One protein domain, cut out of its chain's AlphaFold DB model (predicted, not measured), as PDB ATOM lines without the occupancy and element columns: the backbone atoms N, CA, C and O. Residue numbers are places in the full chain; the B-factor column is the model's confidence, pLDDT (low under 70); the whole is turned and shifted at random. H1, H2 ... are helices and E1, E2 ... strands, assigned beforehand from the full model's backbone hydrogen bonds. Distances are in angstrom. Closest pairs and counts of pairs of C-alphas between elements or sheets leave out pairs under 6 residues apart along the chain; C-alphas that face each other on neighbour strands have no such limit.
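AT A GLANCE: This is residues 3 to 193 of the 193 residues of the protein "39S ribosomal protein L15, mitochondrial" of Chilo suppressalis (UniProt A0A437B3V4). This loop-rich body has little regular structure: the small parallel pair E1 and E2 lies in its middle, H2 and then H6 pack to one side, and H4 with hairpin E3-E4 lies toward the other end. Of 191 printed residues, 76 are in named elements, mostly helix: H1 E1 H2 E2 H3 H4 H5 H6 H7 E3 E4 H8. It is compact, radius of gyration of the C-alphas 17.5 A, spanning 52 by 37 by 36 A.

HOW THE PARTS SIT: Start at H1, residues 15 to 20; it touches H3, residues 78 to 85, closest C-alphas Ala 16 and Leu 84, 5.4 A. E1, residues 50 to 53, H2, 58 to 66, and E2, 70 to 73, form a strand-helix-strand unit, parallel strands joined through a helix, with a right-handed crossover; N 51 and O 70, 2.9 A, are within hydrogen-bond range. H2 touches H6, residues 123 to 137, about perpendicular at 85 degrees, closest C-alphas Ala 62 and Leu 133, 6.7 A. In the antiparallel hairpin of E3, 171 to 173, and E4, 178 to 180, find N 171 and O 180 at 2.9 A. In the eight helices every O i to N i+4 pair is within range.

IN THESE COORDINATES: Find C-alpha 15 at (-3.523, -25.826, -31.704), where H1 begins. H4 is residues 87 to 92, H5 108 to 112, H7 150 to 154; H6 runs 21.1 A. H8, 185 to 192, touches no helix and ends at (2.129, -17.159, -52.477).

THE WHOLE: The farthest C-alphas, Gly 138 and Asp 184, are 53.7 A apart. The printed part has no cut; links H1 to E1, H4 to H5, H6 to H7 and H7 to E3 are long. Residue 193 is under 70 in pLDDT.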
ATOM      1  N   ASP A   3       4.602 -28.237 -16.969       94.00
ATOM      2  CA  ASP A   3       5.335 -28.917 -15.871       94.00
ATOM      3  C   ASP A   3       5.477 -30.440 -16.035       94.00
ATOM      4  O   ASP A   3       6.244 -31.092 -15.336       94.00
ATOM      5  N   THR A   4       4.698 -31.022 -16.948       94.44
ATOM      6  CA  THR A   4       4.713 -32.453 -17.274       94.44
ATOM      7  C   THR A   4       5.425 -32.748 -18.592       94.44
ATOM      8  O   THR A   4       5.283 -33.854 -19.104       94.44
ATOM      9  N   ASP A   5       6.103 -31.752 -19.169       92.44
ATOM     10  CA  ASP A   5       6.876 -31.841 -20.414       92.44
ATOM     11  C   ASP A   5       6.067 -32.362 -21.619       92.44
ATOM     12  O   ASP A   5       6.557 -33.051 -22.509       92.44
ATOM     13  N   ARG A   6       4.757 -32.074 -21.633       93.75
ATOM     14  CA  ARG A   6       3.866 -32.445 -22.750       93.75
ATOM     15  C   ARG A   6       3.803 -31.368 -23.825       93.75
ATOM     16  O   ARG A   6       3.452 -31.672 -24.960       93.75
ATOM     17  N   VAL A   7       4.083 -30.125 -23.445       94.62
ATOM     18  CA  VAL A   7       4.129 -28.966 -24.334       94.62
ATOM     19  C   VAL A   7       5.506 -28.348 -24.187       94.62
ATOM     20  O   VAL A   7       5.886 -27.969 -23.081       94.62
ATOM     21  N   ASP A   8       6.215 -28.260 -25.304       93.00
ATOM     22  CA  ASP A   8       7.517 -27.618 -25.389       93.00
ATOM     23  C   ASP A   8       7.331 -26.097 -25.444       93.00
ATOM     24  O   ASP A   8       6.641 -25.579 -26.320       93.00
ATOM     25  N   VAL A   9       7.917 -25.393 -24.477       93.31
ATOM     26  CA  VAL A   9       7.865 -23.925 -24.379       93.31
ATOM     27  C   VAL A   9       8.999 -23.239 -25.141       93.31
ATOM     28  O   VAL A   9       9.015 -22.015 -25.236       93.31
ATOM     29  N   THR A  10       9.945 -24.011 -25.687       92.75
ATOM     30  CA  THR A  10      11.052 -23.505 -26.515       92.75
ATOM     31  C   THR A  10      10.652 -23.292 -27.976       92.75
ATOM     32  O   THR A  10      11.439 -22.772 -28.765       92.75
ATOM     33  N   ALA A  11       9.416 -23.640 -28.335       93.56
ATOM     34  CA  ALA A  11       8.819 -23.394 -29.637       93.56
ATOM     35  C   ALA A  11       7.465 -22.678 -29.485       93.56
ATOM     36  O   ALA A  11       6.842 -22.748 -28.419       93.56
ATOM     37  N   PRO A  12       6.970 -22.002 -30.536       96.12
ATOM     38  CA  PRO A  12       5.623 -21.448 -30.532       96.12
ATOM     39  C   PRO A  12       4.561 -22.534 -30.324       96.12
ATOM     40  O   PRO A  12       4.541 -23.560 -31.003       96.12
ATOM     41  N   ILE A  13       3.641 -22.283 -29.399       97.06
ATOM     42  CA  ILE A  13       2.552 -23.189 -29.048       97.06
ATOM     43  C   ILE A  13       1.328 -22.814 -29.878       97.06
ATOM     44  O   ILE A  13       0.795 -21.716 -29.761       97.06
ATOM     45  N   ASP A  14       0.830 -23.748 -30.676       95.44
ATOM     46  CA  ASP A  14      -0.436 -23.611 -31.392       95.44
ATOM     47  C   ASP A  14      -1.382 -24.782 -31.124       95.44
ATOM     48  O   ASP A  14      -1.104 -25.702 -30.348       95.44
ATOM     49  N   ILE A  15      -2.529 -24.761 -31.801       94.75
ATOM     50  CA  ILE A  15      -3.523 -25.826 -31.704       94.75
ATOM     51  C   ILE A  15      -2.952 -27.205 -32.071       94.75
ATOM     52  O   ILE A  15      -3.315 -28.177 -31.415       94.75
ATOM     53  N   ALA A  16      -2.032 -27.319 -33.039       93.06
ATOM     54  CA  ALA A  16      -1.404 -28.603 -33.369       93.06
ATOM     55  C   ALA A  16      -0.558 -29.120 -32.200       93.06
ATOM     56  O   ALA A  16      -0.661 -30.290 -31.823       93.06
ATOM     57  N   SER A  17       0.228 -28.233 -31.592       93.69
ATOM     58  CA  SER A  17       1.064 -28.532 -30.428       93.69
ATOM     59  C   SER A  17       0.224 -28.978 -29.229       93.69
ATOM     60  O   SER A  17       0.552 -29.959 -28.562       93.69
ATOM     61  N   ILE A  18      -0.916 -28.321 -29.000       94.94
ATOM     62  CA  ILE A  18      -1.850 -28.648 -27.915       94.94
ATOM     63  C   ILE A  18      -2.583 -29.972 -28.180       94.94
ATOM     64  O   ILE A  18      -2.694 -30.805 -27.279       94.94
ATOM     65  N   VAL A  19      -3.041 -30.225 -29.407       92.69
ATOM     66  CA  VAL A  19      -3.717 -31.480 -29.791       92.69
ATOM     67  C   VAL A  19      -2.766 -32.673 -29.701       92.69
ATOM     68  O   VAL A  19      -3.160 -33.739 -29.228       92.69
ATOM     69  N   LYS A  20      -1.490 -32.488 -30.068       91.81
ATOM     70  CA  LYS A  20      -0.439 -33.514 -29.957       91.81
ATOM     71  C   LYS A  20      -0.289 -34.056 -28.530       91.81
ATOM     72  O   LYS A  20       0.087 -35.212 -28.364       91.81
ATOM     73  N   THR A  21      -0.624 -33.265 -27.507       93.31
ATOM     74  CA  THR A  21      -0.585 -33.715 -26.103       93.31
ATOM     75  C   THR A  21      -1.600 -34.815 -25.780       93.31
ATOM     76  O   THR A  21      -1.450 -35.503 -24.770       93.31
ATOM     77  N   GLY A  22      -2.663 -34.948 -26.582       91.25
ATOM     78  CA  GLY A  22      -3.795 -35.840 -26.321       91.25
ATOM     79  C   GLY A  22      -4.725 -35.391 -25.185       91.25
ATOM     80  O   GLY A  22      -5.669 -36.108 -24.866       91.25
ATOM     81  N   LEU A  23      -4.479 -34.230 -24.565       93.19
ATOM     82  CA  LEU A  23      -5.278 -33.720 -23.439       93.19
ATOM     83  C   LEU A  23      -6.410 -32.791 -23.872       93.19
ATOM     84  O   LEU A  23      -7.397 -32.648 -23.155       93.19
ATOM     85  N   TYR A  24      -6.258 -32.151 -25.028       93.31
ATOM     86  CA  TYR A  24      -7.279 -31.305 -25.622       93.31
ATOM     87  C   TYR A  24      -7.834 -31.972 -26.872       93.31
ATOM     88  O   TYR A  24      -7.083 -32.449 -27.723       93.31
ATOM     89  N   ASN A  25      -9.157 -31.975 -26.998       91.56
ATOM     90  CA  ASN A  25      -9.842 -32.487 -28.171       91.56
ATOM     91  C   ASN A  25     -10.937 -31.507 -28.589       91.56
ATOM     92  O   ASN A  25     -11.604 -30.905 -27.750       91.56
ATOM     93  N   PHE A  26     -11.135 -31.369 -29.893       94.56
ATOM     94  CA  PHE A  26     -12.150 -30.499 -30.469       94.56
ATOM     95  C   PHE A  26     -12.777 -31.158 -31.700       94.56
ATOM     96  O   PHE A  26     -12.215 -32.075 -32.309       94.56
ATOM     97  N   PHE A  27     -13.981 -30.721 -32.059       94.94
ATOM     98  CA  PHE A  27     -14.814 -31.363 -33.074       94.94
ATOM     99  C   PHE A  27     -15.249 -30.325 -34.113       94.94
ATOM    100  O   PHE A  27     -16.285 -29.682 -33.935       94.94
ATOM    101  N   PRO A  28     -14.458 -30.114 -35.187       94.31
ATOM    102  CA  PRO A  28     -14.820 -29.174 -36.252       94.31
ATOM    103  C   PRO A  28     -16.188 -29.484 -36.878       94.31
ATOM    104  O   PRO A  28     -16.936 -28.577 -37.230       94.31
ATOM    105  N   ASP A  29     -16.561 -30.767 -36.927       94.69
ATOM    106  CA  ASP A  29     -17.870 -31.275 -37.352       94.69
ATOM    107  C   ASP A  29     -19.038 -30.789 -36.475       94.69
ATOM    108  O   ASP A  29     -20.164 -30.656 -36.952       94.69
ATOM    109  N   GLN A  30     -18.765 -30.441 -35.216       96.12
ATOM    110  CA  GLN A  30     -19.728 -29.876 -34.266       96.12
ATOM    111  C   GLN A  30     -19.631 -28.347 -34.186       96.12
ATOM    112  O   GLN A  30     -20.089 -27.744 -33.218       96.12
ATOM    113  N   LYS A  31     -19.048 -27.705 -35.209       93.56
ATOM    114  CA  LYS A  31     -18.833 -26.250 -35.270       93.56
ATOM    115  C   LYS A  31     -17.928 -25.731 -34.147       93.56
ATOM    116  O   LYS A  31     -18.122 -24.623 -33.654       93.56
ATOM    117  N   HIS A  32     -16.935 -26.518 -33.732       95.94
ATOM    118  CA  HIS A  32     -15.860 -26.002 -32.887       95.94
ATOM    119  C   HIS A  32     -14.847 -25.267 -33.763       95.94
ATOM    120  O   HIS A  32     -14.355 -25.828 -34.741       95.94
ATOM    121  N   PHE A  33     -14.504 -24.040 -33.377       94.56
ATOM    122  CA  PHE A  33     -13.635 -23.161 -34.164       94.56
ATOM    123  C   PHE A  33     -12.216 -23.025 -33.603       94.56
ATOM    124  O   PHE A  33     -11.495 -22.132 -34.019       94.56
ATOM    125  N   GLY A  34     -11.808 -23.900 -32.679       95.19
ATOM    126  CA  GLY A  34     -10.459 -23.927 -32.114       95.19
ATOM    127  C   GLY A  34     -10.455 -23.945 -30.589       95.19
ATOM    128  O   GLY A  34     -11.200 -24.710 -29.980       95.19
ATOM    129  N   ILE A  35      -9.584 -23.137 -29.994       96.75
ATOM    130  CA  ILE A  35      -9.286 -23.028 -28.569       96.75
ATOM    131  C   ILE A  35      -9.722 -21.651 -28.074       96.75
ATOM    132  O   ILE A  35      -9.317 -20.618 -28.613       96.75
ATOM    133  N   ASN A  36     -10.514 -21.668 -27.008       96.81
ATOM    134  CA  ASN A  36     -10.764 -20.524 -26.146       96.81
ATOM    135  C   ASN A  36      -9.853 -20.666 -24.921       96.81
ATOM    136  O   ASN A  36     -10.000 -21.630 -24.167       96.81
ATOM    137  N   LEU A  37      -8.907 -19.742 -24.751       97.38
ATOM    138  CA  LEU A  37      -8.044 -19.714 -23.576       97.38
ATOM    139  C   LEU A  37      -8.743 -18.964 -22.436       97.38
ATOM    140  O   LEU A  37      -9.058 -17.781 -22.571       97.38
ATOM    141  N   THR A  38      -8.989 -19.668 -21.331       97.12
ATOM    142  CA  THR A  38      -9.709 -19.163 -20.155       97.12
ATOM    143  C   THR A  38      -8.756 -18.589 -19.104       97.12
ATOM    144  O   THR A  38      -7.554 -18.841 -19.124       97.12
ATOM    145  N   ASP A  39      -9.296 -17.791 -18.187       95.56
ATOM    146  CA  ASP A  39      -8.585 -17.103 -17.101       95.56
ATOM    147  C   ASP A  39      -8.401 -17.955 -15.834       95.56
ATOM    148  O   ASP A  39      -7.884 -17.475 -14.823       95.56
ATOM    149  N   GLU A  40      -8.794 -19.225 -15.882       96.50
ATOM    150  CA  GLU A  40      -8.620 -20.152 -14.770       96.50
ATOM    151  C   GLU A  40      -7.126 -20.355 -14.468       96.50
ATOM    152  O   GLU A  40      -6.347 -20.774 -15.324       96.50
ATOM    153  N   GLY A  41      -6.726 -20.043 -13.232       94.31
ATOM    154  CA  GLY A  41      -5.334 -20.134 -12.789       94.31
ATOM    155  C   GLY A  41      -4.441 -18.967 -13.224       94.31
ATOM    156  O   GLY A  41      -3.223 -19.066 -13.078       94.31
ATOM    157  N   ALA A  42      -4.996 -17.854 -13.721       94.56
ATOM    158  CA  ALA A  42      -4.224 -16.664 -14.105       94.56
ATOM    159  C   ALA A  42      -3.355 -16.082 -12.966       94.56
ATOM    160  O   ALA A  42      -2.349 -15.421 -13.215       94.56
ATOM    161  N   ASP A  43      -3.734 -16.330 -11.715       93.19
ATOM    162  CA  ASP A  43      -3.026 -15.955 -10.490       93.19
ATOM    163  C   ASP A  43      -1.815 -16.847 -10.173       93.19
ATOM    164  O   ASP A  43      -0.870 -16.382  -9.536       93.19
ATOM    165  N   THR A  44      -1.821 -18.099 -10.637       95.94
ATOM    166  CA  THR A  44      -0.746 -19.087 -10.414       95.94
ATOM    167  C   THR A  44       0.091 -19.367 -11.664       95.94
ATOM    168  O   THR A  44       1.102 -20.064 -11.592       95.94
ATOM    169  N   PHE A  45      -0.311 -18.827 -12.814       96.00
ATOM    170  CA  PHE A  45       0.390 -18.986 -14.079       96.00
ATOM    171  C   PHE A  45       1.754 -18.282 -14.055       96.00
ATOM    172  O   PHE A  45       1.819 -17.064 -13.925       96.00
ATOM    173  N   GLU A  46       2.842 -19.038 -14.229       95.19
ATOM    174  CA  GLU A  46       4.231 -18.539 -14.161       95.19
ATOM    175  C   GLU A  46       5.039 -18.769 -15.452       95.19
ATOM    176  O   GLU A  46       6.212 -18.407 -15.529       95.19
ATOM    177  N   ALA A  47       4.441 -19.368 -16.485       95.38
ATOM    178  CA  ALA A  47       5.181 -19.761 -17.680       95.38
ATOM    179  C   ALA A  47       5.382 -18.597 -18.668       95.38
ATOM    180  O   ALA A  47       4.455 -17.850 -18.977       95.38
ATOM    181  N   LYS A  48       6.590 -18.500 -19.237       95.75
ATOM    182  CA  LYS A  48       6.901 -17.629 -20.377       95.75
ATOM    183  C   LYS A  48       6.740 -18.431 -21.666       95.75
ATOM    184  O   LYS A  48       7.496 -19.370 -21.894       95.75
ATOM    185  N   ILE A  49       5.743 -18.090 -22.480       96.81
ATOM    186  CA  ILE A  49       5.388 -18.842 -23.692       96.81
ATOM    187  C   ILE A  49       5.044 -17.914 -24.856       96.81
ATOM    188  O   ILE A  49       4.525 -16.822 -24.636       96.81
ATOM    189  N   ASN A  50       5.277 -18.370 -26.087       97.69
ATOM    190  CA  ASN A  50       4.649 -17.817 -27.287       97.69
ATOM    191  C   ASN A  50       3.468 -18.719 -27.658       97.69
ATOM    192  O   ASN A  50       3.690 -19.882 -27.982       97.69
ATOM    193  N   ILE A  51       2.235 -18.223 -27.566       98.00
ATOM    194  CA  ILE A  51       1.030 -19.024 -27.796       98.00
ATOM    195  C   ILE A  51       0.077 -18.374 -28.801       98.00
ATOM    196  O   ILE A  51      -0.251 -17.192 -28.724       98.00
ATOM    197  N   GLU A  52      -0.420 -19.182 -29.729       98.00
ATOM    198  CA  GLU A  52      -1.453 -18.816 -30.685       98.00
ATOM    199  C   GLU A  52      -2.751 -19.576 -30.375       98.00
ATOM    200  O   GLU A  52      -2.788 -20.809 -30.381       98.00
ATOM    201  N   VAL A  53      -3.833 -18.837 -30.126       97.94
ATOM    202  CA  VAL A  53      -5.174 -19.387 -29.849       97.94
ATOM    203  C   VAL A  53      -6.224 -18.727 -30.737       97.94
ATOM    204  O   VAL A  53      -5.940 -17.771 -31.447       97.94
ATOM    205  N   GLN A  54      -7.453 -19.235 -30.745       97.69
ATOM    206  CA  GLN A  54      -8.519 -18.678 -31.584       97.69
ATOM    207  C   GLN A  54      -9.291 -17.581 -30.849       97.69
ATOM    208  O   GLN A  54      -9.765 -16.636 -31.473       97.69
ATOM    209  N   TRP A  55      -9.364 -17.665 -29.520       98.06
ATOM    210  CA  TRP A  55      -9.966 -16.636 -28.684       98.06
ATOM    211  C   TRP A  55      -9.256 -16.531 -27.335       98.06
ATOM    212  O   TRP A  55      -8.890 -17.547 -26.736       98.06
ATOM    213  N   ALA A  56      -9.109 -15.304 -26.846       98.12
ATOM    214  CA  ALA A  56      -8.653 -15.008 -25.496       98.12
ATOM    215  C   ALA A  56      -9.365 -13.768 -24.943       98.12
ATOM    216  O   ALA A  56      -9.715 -12.849 -25.692       98.12
ATOM    217  N   SER A  57      -9.553 -13.743 -23.624       97.56
ATOM    218  CA  SER A  57     -10.037 -12.566 -22.910       97.56
ATOM    219  C   SER A  57      -8.891 -11.602 -22.592       97.56
ATOM    220  O   SER A  57      -7.718 -11.978 -22.551       97.56
ATOM    221  N   GLU A  58      -9.233 -10.347 -22.304       97.44
ATOM    222  CA  GLU A  58      -8.258  -9.321 -21.919       97.44
ATOM    223  C   GLU A  58      -7.424  -9.731 -20.684       97.44
ATOM    224  O   GLU A  58      -6.210  -9.521 -20.656       97.44
ATOM    225  N   LEU A  59      -8.055 -10.371 -19.691       96.75
ATOM    226  CA  LEU A  59      -7.383 -10.834 -18.472       96.75
ATOM    227  C   LEU A  59      -6.346 -11.927 -18.770       96.75
ATOM    228  O   LEU A  59      -5.248 -11.900 -18.216       96.75
ATOM    229  N   VAL A  60      -6.672 -12.854 -19.672       97.94
ATOM    230  CA  VAL A  60      -5.766 -13.929 -20.107       97.94
ATOM    231  C   VAL A  60      -4.555 -13.356 -20.831       97.94
ATOM    232  O   VAL A  60      -3.418 -13.732 -20.542       97.94
ATOM    233  N   ILE A  61      -4.791 -12.404 -21.733       98.12
ATOM    234  CA  ILE A  61      -3.725 -11.703 -22.449       98.12
ATOM    235  C   ILE A  61      -2.787 -11.013 -21.451       98.12
ATOM    236  O   ILE A  61      -1.569 -11.167 -21.539       98.12
ATOM    237  N   ALA A  62      -3.344 -10.307 -20.461       97.56
ATOM    238  CA  ALA A  62      -2.561  -9.644 -19.424       97.56
ATOM    239  C   ALA A  62      -1.733 -10.637 -18.592       97.56
ATOM    240  O   ALA A  62      -0.577 -10.352 -18.289       97.56
ATOM    241  N   ALA A  63      -2.297 -11.796 -18.238       97.62
ATOM    242  CA  ALA A  63      -1.605 -12.820 -17.459       97.62
ATOM    243  C   ALA A  63      -0.369 -13.372 -18.189       97.62
ATOM    244  O   ALA A  63       0.695 -13.499 -17.581       97.62
ATOM    245  N   ILE A  64      -0.480 -13.625 -19.497       97.44
ATOM    246  CA  ILE A  64       0.632 -14.117 -20.328       97.44
ATOM    247  C   ILE A  64       1.696 -13.034 -20.524       97.44
ATOM    248  O   ILE A  64       2.882 -13.273 -20.286       97.44
ATOM    249  N   GLU A  65       1.285 -11.824 -20.914       97.06
ATOM    250  CA  GLU A  65       2.211 -10.716 -21.181       97.06
ATOM    251  C   GLU A  65       2.960 -10.274 -19.916       97.06
ATOM    252  O   GLU A  65       4.143  -9.936 -19.981       97.06
ATOM    253  N   LYS A  66       2.313 -10.346 -18.746       96.25
ATOM    254  CA  LYS A  66       2.939 -10.074 -17.444       96.25
ATOM    255  C   LYS A  66       4.122 -10.997 -17.150       96.25
ATOM    256  O   LYS A  66       5.051 -10.583 -16.460       96.25
ATOM    257  N   LYS A  67       4.105 -12.233 -17.657       95.81
ATOM    258  CA  LYS A  67       5.202 -13.207 -17.511       95.81
ATOM    259  C   LYS A  67       6.236 -13.131 -18.637       95.81
ATOM    260  O   LYS A  67       7.158 -13.936 -18.674       95.81
ATOM    261  N   GLY A  68       6.108 -12.151 -19.533       95.25
ATOM    262  CA  GLY A  68       7.002 -11.972 -20.678       95.25
ATOM    263  C   GLY A  68       6.687 -12.899 -21.847       95.25
ATOM    264  O   GLY A  68       7.475 -12.980 -22.784       95.25
ATOM    265  N   GLY A  69       5.554 -13.603 -21.796       96.56
ATOM    266  CA  GLY A  69       5.061 -14.371 -22.926       96.56
ATOM    267  C   GLY A  69       4.445 -13.478 -23.999       96.56
ATOM    268  O   GLY A  69       4.201 -12.284 -23.791       96.56
ATOM    269  N   VAL A  70       4.145 -14.081 -25.143       97.25
ATOM    270  CA  VAL A  70       3.368 -13.443 -26.199       97.25
ATOM    271  C   VAL A  70       2.178 -14.300 -26.562       97.25
ATOM    272  O   VAL A  70       2.272 -15.519 -26.652       97.25
ATOM    273  N   ILE A  71       1.049 -13.638 -26.774       98.12
ATOM    274  CA  ILE A  71      -0.179 -14.257 -27.243       98.12
ATOM    275  C   ILE A  71      -0.577 -13.642 -28.579       98.12
ATOM    276  O   ILE A  71      -0.391 -12.448 -28.816       98.12
ATOM    277  N   SER A  72      -1.112 -14.459 -29.475       97.81
ATOM    278  CA  SER A  72      -1.729 -14.004 -30.719       97.81
ATOM    279  C   SER A  72      -3.031 -14.753 -30.952       97.81
ATOM    280  O   SER A  72      -3.142 -15.937 -30.630       97.81
ATOM    281  N   THR A  73      -4.031 -14.058 -31.491       98.25
ATOM    282  CA  THR A  73      -5.305 -14.667 -31.862       98.25
ATOM    283  C   THR A  73      -5.381 -14.851 -33.369       98.25
ATOM    284  O   THR A  73      -5.194 -13.903 -34.133       98.25
ATOM    285  N   ALA A  74      -5.630 -16.081 -33.814       97.75
ATOM    286  CA  ALA A  74      -5.616 -16.433 -35.228       97.75
ATOM    287  C   ALA A  74      -6.836 -17.259 -35.625       97.75
ATOM    288  O   ALA A  74      -7.196 -18.217 -34.951       97.75
ATOM    289  N   TYR A  75      -7.457 -16.899 -36.745       97.56
ATOM    290  CA  TYR A  75      -8.610 -17.619 -37.274       97.56
ATOM    291  C   TYR A  75      -8.178 -18.865 -38.038       97.56
ATOM    292  O   TYR A  75      -7.246 -18.800 -38.828       97.56
ATOM    293  N   TYR A  76      -8.911 -19.964 -37.886       96.69
ATOM    294  CA  TYR A  76      -8.762 -21.148 -38.724       96.69
ATOM    295  C   TYR A  76     -10.110 -21.517 -39.318       96.69
ATOM    296  O   TYR A  76     -11.091 -21.697 -38.594       96.69
ATOM    297  N   ASP A  77     -10.155 -21.655 -40.638       95.62
ATOM    298  CA  ASP A  77     -11.346 -22.153 -41.308       95.62
ATOM    299  C   ASP A  77     -11.597 -23.635 -40.961       95.62
ATOM    300  O   ASP A  77     -10.663 -24.353 -40.577       95.62
ATOM    301  N   PRO A  78     -12.842 -24.130 -41.101       94.75
ATOM    302  CA  PRO A  78     -13.176 -25.506 -40.745       94.75
ATOM    303  C   PRO A  78     -12.293 -26.558 -41.422       94.75
ATOM    304  O   PRO A  78     -11.973 -27.566 -40.796       94.75
ATOM    305  N   HIS A  79     -11.867 -26.332 -42.669       94.88
ATOM    306  CA  HIS A  79     -11.007 -27.271 -43.382       94.88
ATOM    307  C   HIS A  79      -9.615 -27.323 -42.745       94.88
ATOM    308  O   HIS A  79      -9.149 -28.406 -42.394       94.88
ATOM    309  N   SER A  80      -9.001 -26.166 -42.486       96.44
ATOM    310  CA  SER A  80      -7.728 -26.069 -41.759       96.44
ATOM    311  C   SER A  80      -7.789 -26.731 -40.375       96.44
ATOM    312  O   SER A  80      -6.867 -27.441 -39.976       96.44
ATOM    313  N   LEU A  81      -8.904 -26.572 -39.657       96.06
ATOM    314  CA  LEU A  81      -9.142 -27.214 -38.362       96.06
ATOM    315  C   LEU A  81      -9.208 -28.747 -38.449       96.06
ATOM    316  O   LEU A  81      -8.666 -29.427 -37.574       96.06
ATOM    317  N   PHE A  82      -9.822 -29.309 -39.495       95.12
ATOM    318  CA  PHE A  82      -9.786 -30.758 -39.732       95.12
ATOM    319  C   PHE A  82      -8.356 -31.265 -39.946       95.12
ATOM    320  O   PHE A  82      -8.007 -32.318 -39.407       95.12
ATOM    321  N   LEU A  83      -7.521 -30.507 -40.664       95.44
ATOM    322  CA  LEU A  83      -6.117 -30.871 -40.871       95.44
ATOM    323  C   LEU A  83      -5.334 -30.868 -39.555       95.44
ATOM    324  O   LEU A  83      -4.583 -31.798 -39.280       95.44
ATOM    325  N   LEU A  84      -5.544 -29.854 -38.713       94.38
ATOM    326  CA  LEU A  84      -4.859 -29.710 -37.424       94.38
ATOM    327  C   LEU A  84      -5.321 -30.737 -36.383       94.38
ATOM    328  O   LEU A  84      -4.542 -31.120 -35.513       94.38
ATOM    329  N   LYS A  85      -6.567 -31.219 -36.480       93.50
ATOM    330  CA  LYS A  85      -7.097 -32.270 -35.598       93.50
ATOM    331  C   LYS A  85      -6.356 -33.594 -35.769       93.50
ATOM    332  O   LYS A  85      -6.122 -34.292 -34.784       93.50
ATOM    333  N   ASN A  86      -6.021 -33.967 -37.003       91.19
ATOM    334  CA  ASN A  86      -5.217 -35.157 -37.266       91.19
ATOM    335  C   ASN A  86      -4.307 -34.958 -38.490       91.19
ATOM    336  O   ASN A  86      -4.628 -35.431 -39.586       91.19
ATOM    337  N   PRO A  87      -3.143 -34.306 -38.301       92.44
ATOM    338  CA  PRO A  87      -2.230 -34.001 -39.401       92.44
ATOM    339  C   PRO A  87      -1.698 -35.260 -40.087       92.44
ATOM    340  O   PRO A  87      -1.461 -35.258 -41.291       92.44
ATOM    341  N   LYS A  88      -1.551 -36.362 -39.338       91.94
ATOM    342  CA  LYS A  88      -1.045 -37.631 -39.868       91.94
ATOM    343  C   LYS A  88      -1.950 -38.180 -40.971       91.94
ATOM    344  O   LYS A  88      -1.451 -38.470 -42.052       91.94
ATOM    345  N   ILE A  89      -3.261 -38.260 -40.724       92.94
ATOM    346  CA  ILE A  89      -4.228 -38.739 -41.729       92.94
ATOM    347  C   ILE A  89      -4.195 -37.850 -42.977       92.94
ATOM    348  O   ILE A  89      -4.271 -38.345 -44.100       92.94
ATOM    349  N   PHE A  90      -4.053 -36.534 -42.796       94.00
ATOM    350  CA  PHE A  90      -3.930 -35.617 -43.924       94.00
ATOM    351  C   PHE A  90      -2.661 -35.880 -44.745       94.00
ATOM    352  O   PHE A  90      -2.753 -36.033 -45.959       94.00
ATOM    353  N   PHE A  91      -1.491 -35.991 -44.114       94.81
ATOM    354  CA  PHE A  91      -0.244 -36.252 -44.841       94.81
ATOM    355  C   PHE A  91      -0.231 -37.630 -45.520       94.81
ATOM    356  O   PHE A  91       0.327 -37.771 -46.604       94.81
ATOM    357  N   GLU A  92      -0.918 -38.628 -44.958       94.94
ATOM    358  CA  GLU A  92      -1.124 -39.936 -45.602       94.94
ATOM    359  C   GLU A  92      -1.982 -39.855 -46.879       94.94
ATOM    360  O   GLU A  92      -1.863 -40.717 -47.748       94.94
ATOM    361  N   SER A  93      -2.803 -38.809 -47.043       94.00
ATOM    362  CA  SER A  93      -3.601 -38.601 -48.261       94.00
ATOM    363  C   SER A  93      -2.776 -38.151 -49.476       94.00
ATOM    364  O   SER A  93      -3.279 -38.191 -50.599       94.00
ATOM    365  N   GLY A  94      -1.527 -37.709 -49.269       93.44
ATOM    366  CA  GLY A  94      -0.639 -37.232 -50.335       93.44
ATOM    367  C   GLY A  94      -1.063 -35.907 -50.980       93.44
ATOM    368  O   GLY A  94      -0.567 -35.561 -52.051       93.44
ATOM    369  N   GLN A  95      -1.986 -35.169 -50.361       95.25
ATOM    370  CA  GLN A  95      -2.425 -33.860 -50.841       95.25
ATOM    371  C   GLN A  95      -1.413 -32.760 -50.495       95.25
ATOM    372  O   GLN A  95      -0.696 -32.834 -49.496       95.25
ATOM    373  N   ALA A  96      -1.380 -31.712 -51.319       96.00
ATOM    374  CA  ALA A  96      -0.618 -30.506 -51.019       96.00
ATOM    375  C   ALA A  96      -1.276 -29.723 -49.877       96.00
ATOM    376  O   ALA A  96      -2.504 -29.631 -49.807       96.00
ATOM    377  N   ILE A  97      -0.463 -29.126 -49.005       96.88
ATOM    378  CA  ILE A  97      -0.942 -28.295 -47.897       96.88
ATOM    379  C   ILE A  97      -1.751 -27.118 -48.471       96.88
ATOM    380  O   ILE A  97      -1.223 -26.354 -49.283       96.88
ATOM    381  N   PRO A  98      -3.031 -26.948 -48.104       96.44
ATOM    382  CA  PRO A  98      -3.827 -25.827 -48.587       96.44
ATOM    383  C   PRO A  98      -3.449 -24.528 -47.865       96.44
ATOM    384  O   PRO A  98      -2.824 -24.537 -46.806       96.44
ATOM    385  N   ARG A  99      -3.883 -23.397 -48.426       95.31
ATOM    386  CA  ARG A  99      -3.846 -22.108 -47.729       95.31
ATOM    387  C   ARG A  99      -5.008 -22.012 -46.750       95.31
ATOM    388  O   ARG A  99      -6.135 -22.372 -47.096       95.31
ATOM    389  N   ARG A 100      -4.742 -21.441 -45.581       94.69
ATOM    390  CA  ARG A 100      -5.771 -21.021 -44.633       94.69
ATOM    391  C   ARG A 100      -6.613 -19.892 -45.231       94.69
ATOM    392  O   ARG A 100      -6.091 -18.977 -45.885       94.69
ATOM    393  N   MET A 101      -7.921 -19.944 -45.011       94.62
ATOM    394  CA  MET A 101      -8.822 -18.870 -45.431       94.62
ATOM    395  C   MET A 101      -8.843 -17.727 -44.412       94.62
ATOM    396  O   MET A 101      -8.527 -17.904 -43.237       94.62
ATOM    397  N   ILE A 102      -9.214 -16.535 -44.880       94.44
ATOM    398  CA  ILE A 102      -9.411 -15.369 -44.014       94.44
ATOM    399  C   ILE A 102     -10.703 -15.512 -43.187       94.44
ATOM    400  O   ILE A 102     -11.591 -16.276 -43.582       94.44
ATOM    401  N   PRO A 103     -10.829 -14.782 -42.062       96.38
ATOM    402  CA  PRO A 103     -12.025 -14.822 -41.242       96.38
ATOM    403  C   PRO A 103     -13.243 -14.315 -42.025       96.38
ATOM    404  O   PRO A 103     -13.101 -13.437 -42.882       96.38
ATOM    405  N   PRO A 104     -14.447 -14.819 -41.718       96.12
ATOM    406  CA  PRO A 104     -15.685 -14.254 -42.239       96.12
ATOM    407  C   PRO A 104     -15.929 -12.830 -41.704       96.12
ATOM    408  O   PRO A 104     -15.314 -12.390 -40.732       96.12
ATOM    409  N   GLN A 105     -16.840 -12.099 -42.351       95.12
ATOM    410  CA  GLN A 105     -17.099 -10.675 -42.085       95.12
ATOM    411  C   GLN A 105     -17.553 -10.381 -40.645       95.12
ATOM    412  O   GLN A 105     -17.315  -9.293 -40.136       95.12
ATOM    413  N   ASP A 106     -18.210 -11.334 -39.996       94.62
ATOM    414  CA  ASP A 106     -18.662 -11.254 -38.605       94.62
ATOM    415  C   ASP A 106     -17.533 -11.473 -37.584       94.62
ATOM    416  O   ASP A 106     -17.681 -11.100 -36.424       94.62
ATOM    417  N   ALA A 107     -16.403 -12.046 -38.005       95.50
ATOM    418  CA  ALA A 107     -15.256 -12.326 -37.144       95.50
ATOM    419  C   ALA A 107     -14.008 -11.498 -37.489       95.50
ATOM    420  O   ALA A 107     -13.105 -11.390 -36.661       95.50
ATOM    421  N   ILE A 108     -13.936 -10.912 -38.689       96.75
ATOM    422  CA  ILE A 108     -12.757 -10.179 -39.177       96.75
ATOM    423  C   ILE A 108     -12.322  -9.071 -38.212       96.75
ATOM    424  O   ILE A 108     -11.134  -8.966 -37.923       96.75
ATOM    425  N   GLU A 109     -13.279  -8.330 -37.646       97.31
ATOM    426  CA  GLU A 109     -13.023  -7.219 -36.723       97.31
ATOM    427  C   GLU A 109     -12.237  -7.673 -35.484       97.31
ATOM    428  O   GLU A 109     -11.297  -6.998 -35.056       97.31
ATOM    429  N   TYR A 110     -12.553  -8.862 -34.959       98.00
ATOM    430  CA  TYR A 110     -11.848  -9.438 -33.816       98.00
ATOM    431  C   TYR A 110     -10.368  -9.678 -34.135       98.00
ATOM    432  O   TYR A 110      -9.507  -9.270 -33.356       98.00
ATOM    433  N   TYR A 111     -10.072 -10.277 -35.294       97.81
ATOM    434  CA  TYR A 111      -8.712 -10.656 -35.699       97.81
ATOM    435  C   TYR A 111      -7.890  -9.509 -36.304       97.81
ATOM    436  O   TYR A 111      -6.679  -9.656 -36.465       97.81
ATOM    437  N   THR A 112      -8.517  -8.376 -36.626       97.81
ATOM    438  CA  THR A 112      -7.831  -7.121 -36.982       97.81
ATOM    439  C   THR A 112      -7.592  -6.207 -35.781       97.81
ATOM    440  O   THR A 112      -6.865  -5.224 -35.893       97.81
ATOM    441  N   SER A 113      -8.201  -6.500 -34.627       98.12
ATOM    442  CA  SER A 113      -8.053  -5.681 -33.426       98.12
ATOM    443  C   SER A 113      -6.731  -5.956 -32.708       98.12
ATOM    444  O   SER A 113      -6.433  -7.084 -32.300       98.12
ATOM    445  N   ALA A 114      -5.966  -4.890 -32.475       98.19
ATOM    446  CA  ALA A 114      -4.754  -4.926 -31.665       98.19
ATOM    447  C   ALA A 114      -5.034  -5.287 -30.195       98.19
ATOM    448  O   ALA A 114      -4.201  -5.919 -29.548       98.19
ATOM    449  N   GLU A 115      -6.211  -4.939 -29.664       97.94
ATOM    450  CA  GLU A 115      -6.595  -5.255 -28.282       97.94
ATOM    451  C   GLU A 115      -6.713  -6.768 -28.072       97.94
ATOM    452  O   GLU A 115      -6.261  -7.287 -27.050       97.94
ATOM    453  N   ASN A 116      -7.188  -7.484 -29.091       98.00
ATOM    454  CA  ASN A 116      -7.321  -8.941 -29.086       98.00
ATOM    455  C   ASN A 116      -6.043  -9.669 -29.532       98.00
ATOM    456  O   ASN A 116      -6.052 -10.893 -29.650       98.00
ATOM    457  N   ARG A 117      -4.953  -8.938 -29.816       98.19
ATOM    458  CA  ARG A 117      -3.704  -9.468 -30.404       98.19
ATOM    459  C   ARG A 117      -3.983 -10.241 -31.695       98.19
ATOM    460  O   ARG A 117      -3.428 -11.313 -31.934       98.19
ATOM    461  N   GLY A 118      -4.890  -9.701 -32.504       98.00
ATOM    462  CA  GLY A 118      -5.288 -10.302 -33.763       98.00
ATOM    463  C   GLY A 118      -4.119 -10.403 -34.739       98.00
ATOM    464  O   GLY A 118      -3.357  -9.457 -34.911       98.00
ATOM    465  N   TYR A 119      -3.980 -11.550 -35.400       97.00
ATOM    466  CA  TYR A 119      -2.899 -11.804 -36.357       97.00
ATOM    467  C   TYR A 119      -2.941 -10.922 -37.623       97.00
ATOM    468  O   TYR A 119      -1.972 -10.896 -38.377       97.00
ATOM    469  N   LEU A 120      -4.059 -10.229 -37.881       96.88
ATOM    470  CA  LEU A 120      -4.213  -9.254 -38.972       96.88
ATOM    471  C   LEU A 120      -4.091  -7.805 -38.480       96.88
ATOM    472  O   LEU A 120      -4.297  -6.879 -39.265       96.88
ATOM    473  N   ALA A 121      -3.833  -7.597 -37.188       97.25
ATOM    474  CA  ALA A 121      -3.681  -6.267 -36.625       97.25
ATOM    475  C   ALA A 121      -2.313  -5.667 -36.976       97.25
ATOM    476  O   ALA A 121      -1.325  -6.369 -37.186       97.25
ATOM    477  N   ASP A 122      -2.266  -4.341 -36.997       96.81
ATOM    478  CA  ASP A 122      -1.038  -3.580 -37.190       96.81
ATOM    479  C   ASP A 122      -0.069  -3.803 -36.001       96.81
ATOM    480  O   ASP A 122      -0.448  -3.532 -34.852       96.81
ATOM    481  N   PRO A 123       1.173  -4.277 -36.238       94.56
ATOM    482  CA  PRO A 123       2.164  -4.513 -35.186       94.56
ATOM    483  C   PRO A 123       2.444  -3.295 -34.292       94.56
ATOM    484  O   PRO A 123       2.650  -3.446 -33.080       94.56
ATOM    485  N   ASP A 124       2.398  -2.083 -34.850       95.75
ATOM    486  CA  ASP A 124       2.626  -0.853 -34.087       95.75
ATOM    487  C   ASP A 124       1.468  -0.598 -33.112       95.75
ATOM    488  O   ASP A 124       1.668  -0.200 -31.957       95.75
ATOM    489  N   GLN A 125       0.239  -0.899 -33.538       97.75
ATOM    490  CA  GLN A 125      -0.951  -0.782 -32.695       97.75
ATOM    491  C   GLN A 125      -0.978  -1.854 -31.604       97.75
ATOM    492  O   GLN A 125      -1.363  -1.550 -30.471       97.75
ATOM    493  N   ILE A 126      -0.521  -3.080 -31.898       96.81
ATOM    494  CA  ILE A 126      -0.350  -4.137 -30.888       96.81
ATOM    495  C   ILE A 126       0.602  -3.650 -29.795       96.81
ATOM    496  O   ILE A 126       0.277  -3.729 -28.610       96.81
ATOM    497  N   SER A 127       1.744  -3.077 -30.173       94.94
ATOM    498  CA  SER A 127       2.731  -2.557 -29.219       94.94
ATOM    499  C   SER A 127       2.134  -1.493 -28.288       94.94
ATOM    500  O   SER A 127       2.328  -1.538 -27.071       94.94
ATOM    501  N   GLN A 128       1.314  -0.584 -28.823       96.88
ATOM    502  CA  GLN A 128       0.588   0.404 -28.016       96.88
ATOM    503  C   GLN A 128      -0.471  -0.236 -27.104       96.88
ATOM    504  O   GLN A 128      -0.616   0.170 -25.947       96.88
ATOM    505  N   ALA A 129      -1.210  -1.235 -27.593       97.50
ATOM    506  CA  ALA A 129      -2.221  -1.953 -26.817       97.50
ATOM    507  C   ALA A 129      -1.606  -2.717 -25.632       97.50
ATOM    508  O   ALA A 129      -2.195  -2.748 -24.550       97.50
ATOM    509  N   ARG A 130      -0.393  -3.261 -25.792       96.81
ATOM    510  CA  ARG A 130       0.384  -3.888 -24.706       96.81
ATOM    511  C   ARG A 130       0.713  -2.904 -23.591       96.81
ATOM    512  O   ARG A 130       0.473  -3.196 -22.423       96.81
ATOM    513  N   ILE A 131       1.174  -1.704 -23.944       96.75
ATOM    514  CA  ILE A 131       1.484  -0.648 -22.965       96.75
ATOM    515  C   ILE A 131       0.222  -0.227 -22.201       96.75
ATOM    516  O   ILE A 131       0.243  -0.148 -20.972       96.75
ATOM    517  N   LYS A 132      -0.891   0.004 -22.909       97.38
ATOM    518  CA  LYS A 132      -2.177   0.364 -22.287       97.38
ATOM    519  C   LYS A 132      -2.669  -0.727 -21.334       97.38
ATOM    520  O   LYS A 132      -3.124  -0.419 -20.236       97.38
ATOM    521  N   LEU A 133      -2.549  -1.993 -21.733       97.44
ATOM    522  CA  LEU A 133      -2.962  -3.131 -20.916       97.44
ATOM    523  C   LEU A 133      -2.111  -3.258 -19.646       97.44
ATOM    524  O   LEU A 133      -2.656  -3.415 -18.554       97.44
ATOM    525  N   ALA A 134      -0.790  -3.122 -19.773       97.06
ATOM    526  CA  ALA A 134       0.136  -3.137 -18.645       97.06
ATOM    527  C   ALA A 134      -0.169  -2.030 -17.628       97.06
ATOM    528  O   ALA A 134      -0.206  -2.282 -16.422       97.06
ATOM    529  N   GLN A 135      -0.487  -0.825 -18.110       97.06
ATOM    530  CA  GLN A 135      -0.935   0.284 -17.266       97.06
ATOM    531  C   GLN A 135      -2.277  -0.015 -16.581       97.06
ATOM    532  O   GLN A 135      -2.412   0.222 -15.383       97.06
ATOM    533  N   LYS A 136      -3.252  -0.570 -17.315       97.31
ATOM    534  CA  LYS A 136      -4.588  -0.914 -16.797       97.31
ATOM    535  C   LYS A 136      -4.533  -1.951 -15.673       97.31
ATOM    536  O   LYS A 136      -5.239  -1.804 -14.680       97.31
ATOM    537  N   TYR A 137      -3.699  -2.979 -15.823       95.81
ATOM    538  CA  TYR A 137      -3.573  -4.084 -14.866       95.81
ATOM    539  C   TYR A 137      -2.422  -3.914 -13.861       95.81
ATOM    540  O   TYR A 137      -2.230  -4.772 -13.000       95.81
ATOM    541  N   GLY A 138      -1.665  -2.817 -13.944       95.75
ATOM    542  CA  GLY A 138      -0.646  -2.452 -12.962       95.75
ATOM    543  C   GLY A 138       0.571  -3.378 -12.934       95.75
ATOM    544  O   GLY A 138       1.078  -3.677 -11.853       95.75
ATOM    545  N   TYR A 139       1.048  -3.841 -14.093       95.69
ATOM    546  CA  TYR A 139       2.283  -4.626 -14.190       95.69
ATOM    547  C   TYR A 139       3.326  -3.947 -15.080       95.69
ATOM    548  O   TYR A 139       3.003  -3.162 -15.970       95.69
ATOM    549  N   GLN A 140       4.603  -4.244 -14.836       94.25
ATOM    550  CA  GLN A 140       5.688  -3.784 -15.698       94.25
ATOM    551  C   GLN A 140       5.748  -4.671 -16.940       94.25
ATOM    552  O   GLN A 140       5.955  -5.876 -16.817       94.25
ATOM    553  N   LEU A 141       5.566  -4.078 -18.120       93.06
ATOM    554  CA  LEU A 141       5.649  -4.803 -19.384       93.06
ATOM    555  C   LEU A 141       7.102  -5.240 -19.649       93.06
ATOM    556  O   LEU A 141       7.978  -4.371 -19.728       93.06
ATOM    557  N   PRO A 142       7.378  -6.547 -19.804       92.31
ATOM    558  CA  PRO A 142       8.710  -7.018 -20.167       92.31
ATOM    559  C   PRO A 142       9.085  -6.594 -21.594       92.31
ATOM    560  O   PRO A 142       8.261  -6.654 -22.511       92.31
ATOM    561  N   ILE A 143      10.339  -6.173 -21.770       91.44
ATOM    562  CA  ILE A 143      10.906  -5.791 -23.070       91.44
ATOM    563  C   ILE A 143      11.394  -7.067 -23.753       91.44
ATOM    564  O   ILE A 143      12.388  -7.652 -23.324       91.44
ATOM    565  N   ILE A 144      10.680  -7.499 -24.790       89.50
ATOM    566  CA  ILE A 144      10.931  -8.779 -25.469       89.50
ATOM    567  C   ILE A 144      12.248  -8.720 -26.247       89.50
ATOM    568  O   ILE A 144      12.971  -9.704 -26.318       89.50
ATOM    569  N   GLU A 145      12.596  -7.555 -26.784       89.50
ATOM    570  CA  GLU A 145      13.785  -7.306 -27.605       89.50
ATOM    571  C   GLU A 145      15.101  -7.602 -26.873       89.50
ATOM    572  O   GLU A 145      16.112  -7.887 -27.508       89.50
ATOM    573  N   ASN A 146      15.088  -7.547 -25.539       91.19
ATOM    574  CA  ASN A 146      16.247  -7.839 -24.699       91.19
ATOM    575  C   ASN A 146      16.237  -9.274 -24.144       91.19
ATOM    576  O   ASN A 146      17.141  -9.639 -23.392       91.19
ATOM    577  N   ASP A 147      15.208 -10.064 -24.451       91.88
ATOM    578  CA  ASP A 147      15.057 -11.429 -23.960       91.88
ATOM    579  C   ASP A 147      15.927 -12.398 -24.782       91.88
ATOM    580  O   ASP A 147      16.063 -12.259 -26.000       91.88
ATOM    581  N   SER A 148      16.513 -13.406 -24.129       92.50
ATOM    582  CA  SER A 148      17.296 -14.445 -24.814       92.50
ATOM    583  C   SER A 148      16.464 -15.242 -25.818       92.50
ATOM    584  O   SER A 148      16.998 -15.720 -26.817       92.50
ATOM    585  N   ASP A 149      15.156 -15.344 -25.573       92.69
ATOM    586  CA  ASP A 149      14.213 -16.124 -26.369       92.69
ATOM    587  C   ASP A 149      13.495 -15.260 -27.421       92.69
ATOM    588  O   ASP A 149      12.482 -15.676 -27.984       92.69
ATOM    589  N   TYR A 150      14.017 -14.060 -27.716       92.81
ATOM    590  CA  TYR A 150      13.429 -13.097 -28.656       92.81
ATOM    591  C   TYR A 150      12.987 -13.728 -29.983       92.81
ATOM    592  O   TYR A 150      11.885 -13.454 -30.459       92.81
ATOM    593  N   ASN A 151      13.822 -14.598 -30.563       92.69
ATOM    594  CA  ASN A 151      13.533 -15.250 -31.843       92.69
ATOM    595  C   ASN A 151      12.259 -16.102 -31.774       92.69
ATOM    596  O   ASN A 151      11.411 -16.009 -32.655       92.69
ATOM    597  N   ILE A 152      12.099 -16.875 -30.697       92.62
ATOM    598  CA  ILE A 152      10.938 -17.744 -30.474       92.62
ATOM    599  C   ILE A 152       9.705 -16.890 -30.175       92.62
ATOM    600  O   ILE A 152       8.631 -17.133 -30.717       92.62
ATOM    601  N   LEU A 153       9.848 -15.856 -29.340       94.00
ATOM    602  CA  LEU A 153       8.752 -14.956 -28.963       94.00
ATOM    603  C   LEU A 153       8.249 -14.103 -30.140       94.00
ATOM    604  O   LEU A 153       7.078 -13.711 -30.157       94.00
ATOM    605  N   SER A 154       9.106 -13.857 -31.132       93.62
ATOM    606  CA  SER A 154       8.792 -13.102 -32.353       93.62
ATOM    607  C   SER A 154       8.282 -13.979 -33.499       93.62
ATOM    608  O   SER A 154       7.739 -13.452 -34.467       93.62
ATOM    609  N   GLU A 155       8.415 -15.303 -33.407       94.81
ATOM    610  CA  GLU A 155       7.999 -16.216 -34.469       94.81
ATOM    611  C   GLU A 155       6.473 -16.231 -34.630       94.81
ATOM    612  O   GLU A 155       5.722 -16.459 -33.675       94.81
ATOM    613  N   ARG A 156       6.000 -15.981 -35.852       94.25
ATOM    614  CA  ARG A 156       4.581 -15.990 -36.221       94.25
ATOM    615  C   ARG A 156       4.402 -16.718 -37.540       94.25
ATOM    616  O   ARG A 156       5.248 -16.619 -38.424       94.25
ATOM    617  N   LYS A 157       3.271 -17.409 -37.671       94.50
ATOM    618  CA  LYS A 157       2.827 -17.956 -38.954       94.50
ATOM    619  C   LYS A 157       2.421 -16.838 -39.898       94.50
ATOM    620  O   LYS A 157       1.855 -15.829 -39.471       94.50
ATOM    621  N   ASP A 158       2.631 -17.076 -41.186       93.88
ATOM    622  CA  ASP A 158       1.963 -16.279 -42.206       93.88
ATOM    623  C   ASP A 158       0.426 -16.425 -42.065       93.88
ATOM    624  O   ASP A 158      -0.065 -17.523 -41.774       93.88
ATOM    625  N   PRO A 159      -0.367 -15.358 -42.282       94.44
ATOM    626  CA  PRO A 159      -1.831 -15.395 -42.308       94.44
ATOM    627  C   PRO A 159      -2.484 -16.566 -43.063       94.44
ATOM    628  O   PRO A 159      -3.605 -16.962 -42.718       94.44
ATOM    629  N   ARG A 160      -1.822 -17.084 -44.106       94.88
ATOM    630  CA  ARG A 160      -2.273 -18.181 -44.974       94.88
ATOM    631  C   ARG A 160      -1.682 -19.540 -44.603       94.88
ATOM    632  O   ARG A 160      -2.079 -20.544 -45.197       94.88
ATOM    633  N   GLN A 161      -0.767 -19.597 -43.645       95.50
ATOM    634  CA  GLN A 161      -0.091 -20.817 -43.225       95.50
ATOM    635  C   GLN A 161      -0.897 -21.569 -42.156       95.50
ATOM    636  O   GLN A 161      -1.567 -20.980 -41.307       95.50
ATOM    637  N   ILE A 162      -0.842 -22.904 -42.211       95.81
ATOM    638  CA  ILE A 162      -1.557 -23.794 -41.278       95.81
ATOM    639  C   ILE A 162      -0.604 -24.355 -40.218       95.81
ATOM    640  O   ILE A 162      -0.909 -24.296 -39.029       95.81
ATOM    641  N   PHE A 163       0.546 -24.884 -40.645       95.25
ATOM    642  CA  PHE A 163       1.527 -25.544 -39.784       95.25
ATOM    643  C   PHE A 163       2.801 -24.705 -39.682       95.25
ATOM    644  O   PHE A 163       3.258 -24.170 -40.690       95.25
ATOM    645  N   TYR A 164       3.416 -24.642 -38.501       93.44
ATOM    646  CA  TYR A 164       4.758 -24.071 -38.368       93.44
ATOM    647  C   TYR A 164       5.779 -24.865 -39.196       93.44
ATOM    648  O   TYR A 164       5.768 -26.098 -39.207       93.44
ATOM    649  N   GLY A 165       6.650 -24.147 -39.908       92.31
ATOM    650  CA  GLY A 165       7.740 -24.724 -40.701       92.31
ATOM    651  C   GLY A 165       7.326 -25.419 -42.004       92.31
ATOM    652  O   GLY A 165       8.198 -25.932 -42.706       92.31
ATOM    653  N   LEU A 166       6.031 -25.443 -42.353       94.81
ATOM    654  CA  LEU A 166       5.535 -26.016 -43.607       94.81
ATOM    655  C   LEU A 166       4.690 -24.994 -44.369       94.81
ATOM    656  O   LEU A 166       3.699 -24.480 -43.850       94.81
ATOM    657  N   GLU A 167       5.066 -24.731 -45.616       94.94
ATOM    658  CA  GLU A 167       4.378 -23.747 -46.452       94.94
ATOM    659  C   GLU A 167       3.209 -24.356 -47.243       94.94
ATOM    660  O   GLU A 167       3.248 -25.540 -47.614       94.94
ATOM    661  N   PRO A 168       2.184 -23.551 -47.571       96.38
ATOM    662  CA  PRO A 168       1.154 -23.948 -48.519       96.38
ATOM    663  C   PRO A 168       1.745 -24.412 -49.861       96.38
ATOM    664  O   PRO A 168       2.715 -23.861 -50.380       96.38
ATOM    665  N   GLY A 169       1.146 -25.451 -50.438       96.12
ATOM    666  CA  GLY A 169       1.553 -26.058 -51.705       96.12
ATOM    667  C   GLY A 169       2.596 -27.166 -51.580       96.12
ATOM    668  O   GLY A 169       2.812 -27.897 -52.545       96.12
ATOM    669  N   TRP A 170       3.226 -27.340 -50.415       96.75
ATOM    670  CA  TRP A 170       4.150 -28.453 -50.191       96.75
ATOM    671  C   TRP A 170       3.394 -29.773 -50.023       96.75
ATOM    672  O   TRP A 170       2.305 -29.810 -49.450       96.75
ATOM    673  N   VAL A 171       3.993 -30.866 -50.497       97.06
ATOM    674  CA  VAL A 171       3.499 -32.235 -50.287       97.06
ATOM    675  C   VAL A 171       4.487 -32.972 -49.393       97.06
ATOM    676  O   VAL A 171       5.684 -33.022 -49.686       97.06
ATOM    677  N   ILE A 172       3.987 -33.546 -48.300       96.44
ATOM    678  CA  ILE A 172       4.801 -34.281 -47.328       96.44
ATOM    679  C   ILE A 172       4.735 -35.768 -47.652       96.44
ATOM    680  O   ILE A 172       3.662 -36.367 -47.622       96.44
ATOM    681  N   ASN A 173       5.882 -36.375 -47.943       95.94
ATOM    682  CA  ASN A 173       5.989 -37.813 -48.132       95.94
ATOM    683  C   ASN A 173       6.517 -38.449 -46.843       95.94
ATOM    684  O   ASN A 173       7.709 -38.376 -46.547       95.94
ATOM    685  N   LEU A 174       5.616 -39.086 -46.092       94.56
ATOM    686  CA  LEU A 174       5.946 -39.746 -44.828       94.56
ATOM    687  C   LEU A 174       6.807 -41.002 -45.004       94.56
ATOM    688  O   LEU A 174       7.517 -41.376 -44.080       94.56
ATOM    689  N   LYS A 175       6.734 -41.674 -46.161       94.94
ATOM    690  CA  LYS A 175       7.473 -42.918 -46.408       94.94
ATOM    691  C   LYS A 175       8.950 -42.647 -46.678       94.94
ATOM    692  O   LYS A 175       9.801 -43.349 -46.148       94.94
ATOM    693  N   ASP A 176       9.218 -41.648 -47.512       95.94
ATOM    694  CA  ASP A 176      10.577 -41.284 -47.925       95.94
ATOM    695  C   ASP A 176      11.140 -40.111 -47.099       95.94
ATOM    696  O   ASP A 176      12.194 -39.578 -47.434       95.94
ATOM    697  N   GLU A 177      10.413 -39.680 -46.059       95.88
ATOM    698  CA  GLU A 177      10.770 -38.588 -45.139       95.88
ATOM    699  C   GLU A 177      11.229 -37.304 -45.856       95.88
ATOM    700  O   GLU A 177      12.198 -36.649 -45.471       95.88
ATOM    701  N   CYS A 178      10.526 -36.927 -46.927       96.44
ATOM    702  CA  CYS A 178      10.893 -35.777 -47.751       96.44
ATOM    703  C   CYS A 178       9.723 -34.826 -48.019       96.44
ATOM    704  O   CYS A 178       8.546 -35.184 -47.942       96.44
ATOM    705  N   ILE A 179      10.076 -33.584 -48.355       97.44
ATOM    706  CA  ILE A 179       9.137 -32.513 -48.688       97.44
ATOM    707  C   ILE A 179       9.273 -32.196 -50.174       97.44
ATOM    708  O   ILE A 179      10.329 -31.753 -50.634       97.44
ATOM    709  N   LEU A 180       8.190 -32.383 -50.921       96.81
ATOM    710  CA  LEU A 180       8.114 -32.022 -52.330       96.81
ATOM    711  C   LEU A 180       7.566 -30.600 -52.447       96.81
ATOM    712  O   LEU A 180       6.455 -30.309 -52.002       96.81
ATOM    713  N   LYS A 181       8.360 -29.711 -53.046       96.44
ATOM    714  CA  LYS A 181       8.007 -28.301 -53.247       96.44
ATOM    715  C   LYS A 181       7.564 -28.068 -54.696       96.44
ATOM    716  O   LYS A 181       8.204 -28.615 -55.603       96.44
ATOM    717  N   PRO A 182       6.516 -27.261 -54.936       95.56
ATOM    718  CA  PRO A 182       6.099 -26.927 -56.291       95.56
ATOM    719  C   PRO A 182       7.214 -26.154 -57.005       95.56
ATOM    720  O   PRO A 182       7.899 -25.329 -56.401       95.56
ATOM    721  N   LYS A 183       7.413 -26.451 -58.291       95.00
ATOM    722  CA  LYS A 183       8.376 -25.752 -59.166       95.00
ATOM    723  C   LYS A 183       7.700 -24.934 -60.262       95.00
ATOM    724  O   LYS A 183       8.342 -24.081 -60.859       95.00
ATOM    725  N   ASP A 184       6.441 -25.245 -60.543       96.50
ATOM    726  CA  ASP A 184       5.652 -24.554 -61.548       96.50
ATOM    727  C   ASP A 184       5.345 -23.117 -61.099       96.50
ATOM    728  O   ASP A 184       4.964 -22.891 -59.947       96.50
ATOM    729  N   GLU A 185       5.530 -22.147 -61.995       95.75
ATOM    730  CA  GLU A 185       5.363 -20.729 -61.667       95.75
ATOM    731  C   GLU A 185       3.912 -20.363 -61.338       95.75
ATOM    732  O   GLU A 185       3.689 -19.507 -60.479       95.75
ATOM    733  N   GLU A 186       2.925 -20.988 -61.985       95.25
ATOM    734  CA  GLU A 186       1.514 -20.714 -61.707       95.25
ATOM    735  C   GLU A 186       1.129 -21.240 -60.327       95.25
ATOM    736  O   GLU A 186       0.473 -20.530 -59.561       95.25
ATOM    737  N   LEU A 187       1.602 -22.438 -59.961       93.88
ATOM    738  CA  LEU A 187       1.408 -22.983 -58.616       93.88
ATOM    739  C   LEU A 187       2.088 -22.123 -57.551       93.88
ATOM    740  O   LEU A 187       1.476 -21.833 -56.524       93.88
ATOM    741  N   LEU A 188       3.323 -21.679 -57.791       94.38
ATOM    742  CA  LEU A 188       4.024 -20.795 -56.860       94.38
ATOM    743  C   LEU A 188       3.247 -19.493 -56.642       94.38
ATOM    744  O   LEU A 188       3.023 -19.119 -55.495       94.38
ATOM    745  N   ARG A 189       2.757 -18.858 -57.718       93.31
ATOM    746  CA  ARG A 189       1.907 -17.659 -57.619       93.31
ATOM    747  C   ARG A 189       0.593 -17.945 -56.902       93.31
ATOM    748  O   ARG A 189       0.144 -17.127 -56.108       93.31
ATOM    749  N   PHE A 190      -0.032 -19.091 -57.162       93.00
ATOM    750  CA  PHE A 190      -1.280 -19.467 -56.506       93.00
ATOM    751  C   PHE A 190      -1.105 -19.616 -54.993       93.00
ATOM    752  O   PHE A 190      -1.968 -19.154 -54.249       93.00
ATOM    753  N   TYR A 191      -0.017 -20.241 -54.534       91.44
ATOM    754  CA  TYR A 191       0.231 -20.484 -53.111       91.44
ATOM    755  C   TYR A 191       0.894 -19.310 -52.374       91.44
ATOM    756  O   TYR A 191       0.792 -19.267 -51.153       91.44
ATOM    757  N   SER A 192       1.519 -18.358 -53.079       84.56
ATOM    758  CA  SER A 192       2.129 -17.159 -52.477       84.56
ATOM    759  C   SER A 192       1.157 -15.997 -52.222       84.56
ATOM    760  O   SER A 192       1.546 -15.011 -51.604       84.56
ATOM    761  N   LEU A 193      -0.058 -16.058 -52.780       60.16
ATOM    762  CA  LEU A 193      -1.133 -15.058 -52.616       60.16
ATOM    763  C   LEU A 193      -1.998 -15.342 -51.374       60.16
ATOM    764  O   LEU A 193      -2.716 -14.429 -50.905       60.16
TER     765      LEU A 193